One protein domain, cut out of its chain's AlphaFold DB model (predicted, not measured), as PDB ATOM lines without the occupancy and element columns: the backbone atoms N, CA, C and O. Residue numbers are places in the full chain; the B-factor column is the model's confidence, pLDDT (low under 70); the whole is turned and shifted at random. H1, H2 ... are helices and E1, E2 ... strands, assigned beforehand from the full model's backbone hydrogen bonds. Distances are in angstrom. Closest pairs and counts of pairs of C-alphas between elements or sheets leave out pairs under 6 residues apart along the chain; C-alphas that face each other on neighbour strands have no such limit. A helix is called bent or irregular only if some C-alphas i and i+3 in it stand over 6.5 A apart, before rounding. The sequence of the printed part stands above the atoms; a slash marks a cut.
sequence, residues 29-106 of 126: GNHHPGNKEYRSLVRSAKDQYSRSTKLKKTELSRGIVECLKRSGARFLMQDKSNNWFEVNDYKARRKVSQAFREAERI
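What this domain is: This is residues 29 to 106 of the 126 residues of the protein "Hypothetical protein" of Helicotheca tamesis (UniProt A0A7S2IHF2). A helical hairpin, H1 and H2, is crossed by a third helix, H3, which packs on both; a small strand hairpin, E1 and E2, makes one end of the elongated whole. The printed part has 78 residues, mostly helix, in the order H1, H2, E1, E2, H3, with an antiparallel sheet E1 - E2. It is compact, with a radius of gyration of the C-alphas of 12.7 A and spans of 41 by 23 by 23 A.

How they stand to each other: H1, residues 33 to 50, touches H2, residues 54 to 70, at a shallow tilt of 26 degrees, opposite ways; their closest C-alphas, Tyr 49 and Lys 57, are 5.6 A apart. H3, residues 89 to 105, touches H2 at a steep tilt of 64 degrees, closest at the C-alphas of Ser 61 and Val 96, 5.5 A. H3 also touches H1, closest at the C-alphas of Val 42 and Phe 100, 6.3 A. E1, residues 75 to 78, and E2, residues 84 to 86, have N 77 and O 85 within hydrogen-bond range at 2.8 A. Every O i to N i+4 pair is within range in H2 and H3, 12 of 14 in H1.

Where its parts are: H1 starts at C-alpha 33 (11.156, -10.103, 28.425), spans 25.3 A and is irregular, C-alphas 44 and 47 being 7.0 A apart. H2 spans 24.6 A; H3 spans 24.4 A to C-alpha 105 (18.916, 5.205, 42.965).

The domain as a whole: The farthest C-alphas, Arg 51 and Ser 81, are 41.1 A apart. The printed part has no cut, its links are tight, and residues 29, 30 and 106 are under 70 in pLDDT.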
ATOM      1  N   GLY A  29       8.309 -10.785  37.742       64.19
ATOM      2  CA  GLY A  29       8.329  -9.528  36.994       64.19
ATOM      3  C   GLY A  29       9.732  -9.117  36.540       64.19
ATOM      4  O   GLY A  29       9.863  -8.388  35.566       64.19
ATOM      5  N   ASN A  30      10.794  -9.564  37.213       66.44
ATOM      6  CA  ASN A  30      12.153  -9.132  36.884       66.44
ATOM      7  C   ASN A  30      12.768  -9.913  35.709       66.44
ATOM      8  O   ASN A  30      13.661  -9.399  35.039       66.44
ATOM      9  N   HIS A  31      12.292 -11.136  35.459       74.94
ATOM     10  CA  HIS A  31      12.770 -11.990  34.367       74.94
ATOM     11  C   HIS A  31      11.958 -11.876  33.074       74.94
ATOM     12  O   HIS A  31      12.443 -12.327  32.037       74.94
ATOM     13  N   HIS A  32      10.779 -11.251  33.117       83.38
ATOM     14  CA  HIS A  32       9.901 -11.140  31.957       83.38
ATOM     15  C   HIS A  32      10.544 -10.314  30.823       83.38
ATOM     16  O   HIS A  32      11.021  -9.209  31.107       83.38
ATOM     17  N   PRO A  33      10.550 -10.800  29.565       84.88
ATOM     18  CA  PRO A  33      11.156 -10.103  28.425       84.88
ATOM     19  C   PRO A  33      10.634  -8.669  28.260       84.88
ATOM     20  O   PRO A  33      11.435  -7.737  28.283       84.88
ATOM     21  N   GLY A  34       9.317  -8.452  28.283       86.12
ATOM     22  CA  GLY A  34       8.736  -7.107  28.190       86.12
ATOM     23  C   GLY A  34       9.165  -6.169  29.325       86.12
ATOM     24  O   GLY A  34       9.395  -4.980  29.110       86.12
ATOM     25  N   ASN A  35       9.401  -6.694  30.534       87.44
ATOM     26  CA  ASN A  35       9.932  -5.883  31.633       87.44
ATOM     27  C   ASN A  35      11.432  -5.588  31.470       87.44
ATOM     28  O   ASN A  35      11.891  -4.558  31.969       87.44
ATOM     29  N   LYS A  36      12.203  -6.450  30.794       86.00
ATOM     30  CA  LYS A  36      13.611  -6.186  30.455       86.00
ATOM     31  C   LYS A  36      13.717  -5.076  29.412       86.00
ATOM     32  O   LYS A  36      14.460  -4.127  29.659       86.00
ATOM     33  N   GLU A  37      12.931  -5.156  28.339       86.25
ATOM     34  CA  GLU A  37      12.863  -4.141  27.277       86.25
ATOM     35  C   GLU A  37      12.457  -2.780  27.842       86.25
ATOM     36  O   GLU A  37      13.194  -1.798  27.739       86.25
ATOM     37  N   TYR A  38      11.351  -2.746  28.587       87.94
ATOM     38  CA  TYR A  38      10.904  -1.558  29.310       87.94
ATOM     39  C   TYR A  38      12.002  -0.962  30.208       87.94
ATOM     40  O   TYR A  38      12.245   0.246  30.191       87.94
ATOM     41  N   ARG A  39      12.705  -1.790  30.994       86.38
ATOM     42  CA  ARG A  39      13.798  -1.311  31.855       86.38
ATOM     43  C   ARG A  39      14.997  -0.819  31.053       86.38
ATOM     44  O   ARG A  39      15.673   0.095  31.520       86.38
ATOM     45  N   SER A  40      15.276  -1.416  29.899       86.25
ATOM     46  CA  SER A  40      16.321  -0.962  28.983       86.25
ATOM     47  C   SER A  40      16.008   0.447  28.480       86.25
ATOM     48  O   SER A  40      16.812   1.352  28.688       86.25
ATOM     49  N   LEU A  41      14.788   0.672  27.979       88.50
ATOM     50  CA  LEU A  41      14.310   1.985  27.536       88.50
ATOM     51  C   LEU A  41      14.397   3.041  28.647       88.50
ATOM     52  O   LEU A  41      14.932   4.128  28.434       88.50
ATOM     53  N   VAL A  42      13.936   2.706  29.857       89.19
ATOM     54  CA  VAL A  42      14.029   3.603  31.022       89.19
ATOM     55  C   VAL A  42      15.485   3.925  31.364       89.19
ATOM     56  O   VAL A  42      15.792   5.074  31.673       89.19
ATOM     57  N   ARG A  43      16.404   2.950  31.298       86.88
ATOM     58  CA  ARG A  43      17.834   3.201  31.546       86.88
ATOM     59  C   ARG A  43      18.462   4.081  30.473       86.88
ATOM     60  O   ARG A  43      19.245   4.948  30.838       86.88
ATOM     61  N   SER A  44      18.121   3.893  29.203       87.31
ATOM     62  CA  SER A  44      18.621   4.732  28.107       87.31
ATOM     63  C   SER A  44      18.106   6.170  28.216       87.31
ATOM     64  O   SER A  44      18.847   7.119  27.990       87.31
ATOM     65  N   ALA A  45      16.855   6.347  28.648       86.69
ATOM     66  CA  ALA A  45      16.260   7.664  28.864       86.69
ATOM     67  C   ALA A  45      16.623   8.295  30.225       86.69
ATOM     68  O   ALA A  45      16.305   9.463  30.459       86.69
ATOM     69  N   LYS A  46      17.280   7.562  31.140       86.00
ATOM     70  CA  LYS A  46      17.527   8.027  32.519       86.00
ATOM     71  C   LYS A  46      18.366   9.307  32.559       86.00
ATOM     72  O   LYS A  46      18.098  10.179  33.376       86.00
ATOM     73  N   ASP A  47      19.367   9.421  31.685       85.12
ATOM     74  CA  ASP A  47      20.310  10.542  31.708       85.12
ATOM     75  C   ASP A  47      19.610  11.817  31.232       85.12
ATOM     76  O   ASP A  47      19.769  12.887  31.823       85.12
ATOM     77  N   GLN A  48      18.731  11.682  30.234       86.00
ATOM     78  CA  GLN A  48      17.838  12.756  29.805       86.00
ATOM     79  C   GLN A  48      16.837  13.119  30.905       86.00
ATOM     80  O   GLN A  48      16.627  14.302  31.171       86.00
ATOM     81  N   TYR A  49      16.254  12.124  31.579       86.50
ATOM     82  CA  TYR A  49      15.312  12.332  32.678       86.50
ATOM     83  C   TYR A  49      15.953  13.073  33.854       86.50
ATOM     84  O   TYR A  49      15.362  14.017  34.376       86.50
ATOM     85  N   SER A  50      17.172  12.700  34.247       83.44
ATOM     86  CA  SER A  50      17.879  13.308  35.379       83.44
ATOM     87  C   SER A  50      18.223  14.779  35.123       83.44
ATOM     88  O   SER A  50      18.045  15.622  36.002       83.44
ATOM     89  N   ARG A  51      18.604  15.112  33.881       85.81
ATOM     90  CA  ARG A  51      18.923  16.482  33.435       85.81
ATOM     91  C   ARG A  51      17.692  17.332  33.088       85.81
ATOM     92  O   ARG A  51      17.832  18.504  32.746       85.81
ATOM     93  N   SER A  52      16.495  16.751  33.131       87.69
ATOM     94  CA  SER A  52      15.255  17.396  32.698       87.69
ATOM     95  C   SER A  52      14.499  18.089  33.830       87.69
ATOM     96  O   SER A  52      14.526  17.674  34.989       87.69
ATOM     97  N   THR A  53      13.734  19.123  33.474       88.62
ATOM     98  CA  THR A  53      12.799  19.801  34.383       88.62
ATOM     99  C   THR A  53      11.573  18.932  34.680       88.62
ATOM    100  O   THR A  53      11.283  17.960  33.981       88.62
ATOM    101  N   LYS A  54      10.805  19.285  35.717       85.00
ATOM    102  CA  LYS A  54       9.619  18.526  36.164       85.00
ATOM    103  C   LYS A  54       8.577  18.298  35.052       85.00
ATOM    104  O   LYS A  54       7.962  17.233  35.007       85.00
ATOM    105  N   LEU A  55       8.423  19.263  34.142       87.88
ATOM    106  CA  LEU A  55       7.555  19.145  32.965       87.88
ATOM    107  C   LEU A  55       8.083  18.080  31.994       87.88
ATOM    108  O   LEU A  55       7.388  17.102  31.722       87.88
ATOM    109  N   LYS A  56       9.355  18.184  31.587       87.69
ATOM    110  CA  LYS A  56      10.010  17.213  30.693       87.69
ATOM    111  C   LYS A  56      10.061  15.799  31.272       87.69
ATOM    112  O   LYS A  56       9.896  14.836  30.538       87.69
ATOM    113  N   LYS A  57      10.212  15.646  32.592       87.62
ATOM    114  CA  LYS A  57      10.122  14.336  33.268       87.62
ATOM    115  C   LYS A  57       8.771  13.653  33.021       87.62
ATOM    116  O   LYS A  57       8.716  12.447  32.803       87.62
ATOM    117  N   THR A  58       7.686  14.425  33.033       88.19
ATOM    118  CA  THR A  58       6.335  13.910  32.767       88.19
ATOM    119  C   THR A  58       6.173  13.521  31.298       88.19
ATOM    120  O   THR A  58       5.595  12.476  30.999       88.19
ATOM    121  N   GLU A  59       6.728  14.331  30.397       90.19
ATOM    122  CA  GLU A  59       6.731  14.079  28.956       90.19
ATOM    123  C   GLU A  59       7.537  12.825  28.594       90.19
ATOM    124  O   GLU A  59       7.032  11.963  27.883       90.19
ATOM    125  N   LEU A  60       8.722  12.642  29.185       89.62
ATOM    126  CA  LEU A  60       9.531  11.430  29.037       89.62
ATOM    127  C   LEU A  60       8.778  10.183  29.512       89.62
ATOM    128  O   LEU A  60       8.726   9.184  28.797       89.62
ATOM    129  N   SER A  61       8.138  10.237  30.687       89.75
ATOM    130  CA  SER A  61       7.321   9.118  31.170       89.75
ATOM    131  C   SER A  61       6.177   8.780  30.214       89.75
ATOM    132  O   SER A  61       5.869   7.604  30.026       89.75
ATOM    133  N   ARG A  62       5.543   9.790  29.608       91.12
ATOM    134  CA  ARG A  62       4.490   9.598  28.604       91.12
ATOM    135  C   ARG A  62       5.048   8.998  27.312       91.12
ATOM    136  O   ARG A  62       4.503   8.007  26.842       91.12
ATOM    137  N   GLY A  63       6.151   9.536  26.795       91.19
ATOM    138  CA  GLY A  63       6.781   9.070  25.560       91.19
ATOM    139  C   GLY A  63       7.219   7.607  25.631       91.19
ATOM    140  O   GLY A  63       7.030   6.866  24.674       91.19
ATOM    141  N   ILE A  64       7.716   7.143  26.784       91.19
ATOM    142  CA  ILE A  64       8.055   5.724  26.986       91.19
ATOM    143  C   ILE A  64       6.808   4.829  26.928       91.19
ATOM    144  O   ILE A  64       6.855   3.764  26.316       91.19
ATOM    145  N   VAL A  65       5.693   5.247  27.542       91.62
ATOM    146  CA  VAL A  65       4.423   4.498  27.475       91.62
ATOM    147  C   VAL A  65       3.925   4.419  26.035       91.62
ATOM    148  O   VAL A  65       3.576   3.337  25.574       91.62
ATOM    149  N   GLU A  66       3.926   5.543  25.319       91.50
ATOM    150  CA  GLU A  66       3.493   5.604  23.920       91.50
ATOM    151  C   GLU A  66       4.401   4.775  23.002       91.50
ATOM    152  O   GLU A  66       3.902   4.078  22.123       91.50
ATOM    153  N   CYS A  67       5.716   4.787  23.234       90.44
ATOM    154  CA  CYS A  67       6.684   3.974  22.497       90.44
ATOM    155  C   CYS A  67       6.403   2.473  22.661       90.44
ATOM    156  O   CYS A  67       6.296   1.747  21.675       90.44
ATOM    157  N   LEU A  68       6.196   2.020  23.902       89.50
ATOM    158  CA  LEU A  68       5.850   0.628  24.192       89.50
ATOM    159  C   LEU A  68       4.518   0.230  23.553       89.50
ATOM    160  O   LEU A  68       4.449  -0.788  22.871       89.50
ATOM    161  N   LYS A  69       3.489   1.072  23.690       89.25
ATOM    162  CA  LYS A  69       2.185   0.840  23.057       89.25
ATOM    163  C   LYS A  69       2.283   0.758  21.535       89.25
ATOM    164  O   LYS A  69       1.667  -0.116  20.936       89.25
ATOM    165  N   ARG A  70       3.087   1.621  20.907       89.12
ATOM    166  CA  ARG A  70       3.338   1.595  19.457       89.12
ATOM    167  C   ARG A  70       4.064   0.324  19.016       89.12
ATOM    168  O   ARG A  70       3.824  -0.148  17.913       89.12
ATOM    169  N   SER A  71       4.899  -0.248  19.882       85.19
ATOM    170  CA  SER A  71       5.532  -1.555  19.672       85.19
ATOM    171  C   SER A  71       4.584  -2.743  19.919       85.19
ATOM    172  O   SER A  71       5.018  -3.890  19.833       85.19
ATOM    173  N   GLY A  72       3.315  -2.498  20.263       86.56
ATOM    174  CA  GLY A  72       2.335  -3.534  20.595       86.56
ATOM    175  C   GLY A  72       2.409  -4.043  22.038       86.56
ATOM    176  O   GLY A  72       1.696  -4.980  22.384       86.56
ATOM    177  N   ALA A  73       3.242  -3.443  22.894       88.56
ATOM    178  CA  ALA A  73       3.328  -3.811  24.302       88.56
ATOM    179  C   ALA A  73       2.202  -3.161  25.112       88.56
ATOM    180  O   ALA A  73       1.989  -1.944  25.055       88.56
ATOM    181  N   ARG A  74       1.522  -3.954  25.942       89.88
ATOM    182  CA  ARG A  74       0.509  -3.461  26.881       89.88
ATOM    183  C   ARG A  74       1.030  -3.494  28.301       89.88
ATOM    184  O   ARG A  74       1.949  -4.224  28.662       89.88
ATOM    185  N   PHE A  75       0.408  -2.682  29.137       89.94
ATOM    186  CA  PHE A  75       0.698  -2.632  30.556       89.94
ATOM    187  C   PHE A  75      -0.339  -3.483  31.276       89.94
ATOM    188  O   PHE A  75      -1.502  -3.100  31.344       89.94
ATOM    189  N   LEU A  76       0.074  -4.633  31.803       89.75
ATOM    190  CA  LEU A  76      -0.844  -5.594  32.409       89.75
ATOM    191  C   LEU A  76      -0.679  -5.627  33.917       89.75
ATOM    192  O   LEU A  76       0.442  -5.653  34.422       89.75
ATOM    193  N   MET A  77      -1.784  -5.662  34.649       87.81
ATOM    194  CA  MET A  77      -1.783  -5.842  36.094       87.81
ATOM    195  C   MET A  77      -2.536  -7.098  36.477       87.81
ATOM    196  O   MET A  77      -3.541  -7.440  35.863       87.81
ATOM    197  N   GLN A  78      -1.999  -7.788  37.476       86.50
ATOM    198  CA  GLN A  78      -2.613  -8.977  38.026       86.50
ATOM    199  C   GLN A  78      -3.581  -8.579  39.144       86.50
ATOM    200  O   GLN A  78      -3.213  -7.807  40.034       86.50
ATOM    201  N   ASP A  79      -4.811  -9.084  39.081       84.81
ATOM    202  CA  ASP A  79      -5.792  -8.948  40.156       84.81
ATOM    203  C   ASP A  79      -5.578 -10.003  41.258       84.81
ATOM    204  O   ASP A  79      -4.800 -10.946  41.103       84.81
ATOM    205  N   LYS A  80      -6.305  -9.877  42.373       82.50
ATOM    206  CA  LYS A  80      -6.310 -10.840  43.486       82.50
ATOM    207  C   LYS A  80      -6.662 -12.263  43.044       82.50
ATOM    208  O   LYS A  80      -6.147 -13.214  43.621       82.50
ATOM    209  N   SER A  81      -7.472 -12.403  41.998       84.56
ATOM    210  CA  SER A  81      -7.839 -13.695  41.402       84.56
ATOM    211  C   SER A  81      -6.815 -14.216  40.383       84.56
ATOM    212  O   SER A  81      -7.142 -15.078  39.579       84.56
ATOM    213  N   ASN A  82      -5.585 -13.684  40.371       82.31
ATOM    214  CA  ASN A  82      -4.512 -14.013  39.423       82.31
ATOM    215  C   ASN A  82      -4.800 -13.718  37.938       82.31
ATOM    216  O   ASN A  82      -3.966 -14.045  37.091       82.31
ATOM    217  N   ASN A  83      -5.903 -13.040  37.624       85.69
ATOM    218  CA  ASN A  83      -6.243 -12.635  36.265       85.69
ATOM    219  C   ASN A  83      -5.463 -11.388  35.843       85.69
ATOM    220  O   ASN A  83      -5.286 -10.460  36.634       85.69
ATOM    221  N   TRP A  84      -5.029 -11.354  34.586       88.12
ATOM    222  CA  TRP A  84      -4.324 -10.217  34.002       88.12
ATOM    223  C   TRP A  84      -5.292  -9.321  33.244       88.12
ATOM    224  O   TRP A  84      -6.116  -9.801  32.471       88.12
ATOM    225  N   PHE A  85      -5.159  -8.017  33.441       88.19
ATOM    226  CA  PHE A  85      -5.948  -7.017  32.736       88.19
ATOM    227  C   PHE A  85      -5.083  -5.828  32.337       88.19
ATOM    228  O   PHE A  85      -4.122  -5.475  33.030       88.19
ATOM    229  N   GLU A  86      -5.433  -5.191  31.224       90.19
ATOM    230  CA  GLU A  86      -4.757  -3.980  30.779       90.19
ATOM    231  C   GLU A  86      -5.062  -2.807  31.718       90.19
ATOM    232  O   GLU A  86      -6.205  -2.563  32.114       90.19
ATOM    233  N   VAL A  87      -4.024  -2.059  32.093       89.38
ATOM    234  CA  VAL A  87      -4.176  -0.856  32.907       89.38
ATOM    235  C   VAL A  87      -4.231   0.407  32.062       89.38
ATOM    236  O   VAL A  87      -3.545   0.552  31.057       89.38
ATOM    237  N   ASN A  88      -4.980   1.389  32.561       89.81
ATOM    238  CA  ASN A  88      -5.046   2.727  31.983       89.81
ATOM    239  C   ASN A  88      -3.653   3.403  31.949       89.81
ATOM    240  O   ASN A  88      -2.831   3.231  32.860       89.81
ATOM    241  N   ASP A  89      -3.426   4.252  30.947       88.00
ATOM    242  CA  ASP A  89      -2.254   5.112  30.756       88.00
ATOM    243  C   ASP A  89      -1.816   5.869  32.004       88.00
ATOM    244  O   ASP A  89      -0.629   6.129  32.205       88.00
ATOM    245  N   TYR A  90      -2.753   6.250  32.872       88.94
ATOM    246  CA  TYR A  90      -2.400   6.859  34.153       88.94
ATOM    247  C   TYR A  90      -1.540   5.927  35.027       88.94
ATOM    248  O   TYR A  90      -0.489   6.334  35.532       88.94
ATOM    249  N   LYS A  91      -1.936   4.654  35.171       88.81
ATOM    250  CA  LYS A  91      -1.172   3.656  35.938       88.81
ATOM    251  C   LYS A  91       0.133   3.297  35.226       88.81
ATOM    252  O   LYS A  91       1.164   3.202  35.893       88.81
ATOM    253  N   ALA A  92       0.105   3.166  33.897       90.75
ATOM    254  CA  ALA A  92       1.298   2.932  33.079       90.75
ATOM    255  C   ALA A  92       2.353   4.028  33.304       90.75
ATOM    256  O   ALA A  92       3.468   3.734  33.732       90.75
ATOM    257  N   ARG A  93       1.973   5.304  33.158       91.06
ATOM    258  CA  ARG A  93       2.863   6.455  33.393       91.06
ATOM    259  C   ARG A  93       3.448   6.464  34.800       91.06
ATOM    260  O   ARG A  93       4.640   6.709  34.965       91.06
ATOM    261  N   ARG A  94       2.640   6.168  35.826       90.38
ATOM    262  CA  ARG A  94       3.138   6.079  37.210       90.38
ATOM    263  C   ARG A  94       4.190   4.987  37.381       90.38
ATOM    264  O   ARG A  94       5.165   5.216  38.092       90.38
ATOM    265  N   LYS A  95       4.025   3.835  36.724       88.44
ATOM    266  CA  LYS A  95       5.033   2.765  36.721       88.44
ATOM    267  C   LYS A  95       6.334   3.228  36.069       88.44
ATOM    268  O   LYS A  95       7.391   2.988  36.650       88.44
ATOM    269  N   VAL A  96       6.256   3.946  34.944       90.38
ATOM    270  CA  VAL A  96       7.430   4.537  34.275       90.38
ATOM    271  C   VAL A  96       8.151   5.531  35.180       90.38
ATOM    272  O   VAL A  96       9.344   5.384  35.436       90.38
ATOM    273  N   SER A  97       7.422   6.483  35.762       88.31
ATOM    274  CA  SER A  97       7.986   7.460  36.701       88.31
ATOM    275  C   SER A  97       8.630   6.798  37.923       88.31
ATOM    276  O   SER A  97       9.661   7.262  38.410       88.31
ATOM    277  N   GLN A  98       8.041   5.709  38.427       87.69
ATOM    278  CA  GLN A  98       8.622   4.926  39.514       87.69
ATOM    279  C   GLN A  98       9.926   4.244  39.079       87.69
ATOM    280  O   GLN A  98      10.911   4.296  39.811       87.69
ATOM    281  N   ALA A  99       9.969   3.659  37.881       87.12
ATOM    282  CA  ALA A  99      11.183   3.027  37.375       87.12
ATOM    283  C   ALA A  99      12.309   4.031  37.109       87.12
ATOM    284  O   ALA A  99      13.458   3.697  37.375       87.12
ATOM    285  N   PHE A 100      12.004   5.254  36.662       86.69
ATOM    286  CA  PHE A 100      13.005   6.320  36.569       86.69
ATOM    287  C   PHE A 100      13.614   6.643  37.938       86.69
ATOM    288  O   PHE A 100      14.834   6.675  38.071       86.69
ATOM    289  N   ARG A 101      12.785   6.789  38.982       82.44
ATOM    290  CA  ARG A 101      13.268   7.022  40.357       82.44
ATOM    291  C   ARG A 101      14.126   5.868  40.872       82.44
ATOM    292  O   ARG A 101      15.120   6.089  41.555       82.44
ATOM    293  N   GLU A 102      13.751   4.629  40.566       82.81
ATOM    294  CA  GLU A 102      14.555   3.453  40.912       82.81
ATOM    295  C   GLU A 102      15.870   3.412  40.123       82.81
ATOM    296  O   GLU A 102      16.912   3.099  40.693       82.81
ATOM    297  N   ALA A 103      15.847   3.777  38.841       80.19
ATOM    298  CA  ALA A 103      17.033   3.849  37.997       80.19
ATOM    299  C   ALA A 103      18.023   4.931  38.463       80.19
ATOM    300  O   ALA A 103      19.225   4.700  38.382       80.19
ATOM    301  N   GLU A 104      17.544   6.060  38.999       76.50
ATOM    302  CA  GLU A 104      18.392   7.094  39.618       76.50
ATOM    303  C   GLU A 104      19.058   6.603  40.918       76.50
ATOM    304  O   GLU A 104      20.190   6.975  41.217       76.50
ATOM    305  N   ARG A 105      18.386   5.736  41.692       71.50
ATOM    306  CA  ARG A 105      18.916   5.205  42.965       71.50
ATOM    307  C   ARG A 105      19.955   4.103  42.774       71.50
ATOM    308  O   ARG A 105      20.788   3.883  43.654       71.50
ATOM    309  N   ILE A 106      19.911   3.385  41.655       65.06
ATOM    310  CA  ILE A 106      20.831   2.281  41.381       65.06
ATOM    311  C   ILE A 106      22.095   2.843  40.719       65.06
ATOM    312  O   ILE A 106      22.125   3.094  39.514       65.06
TER     313      ILE A 106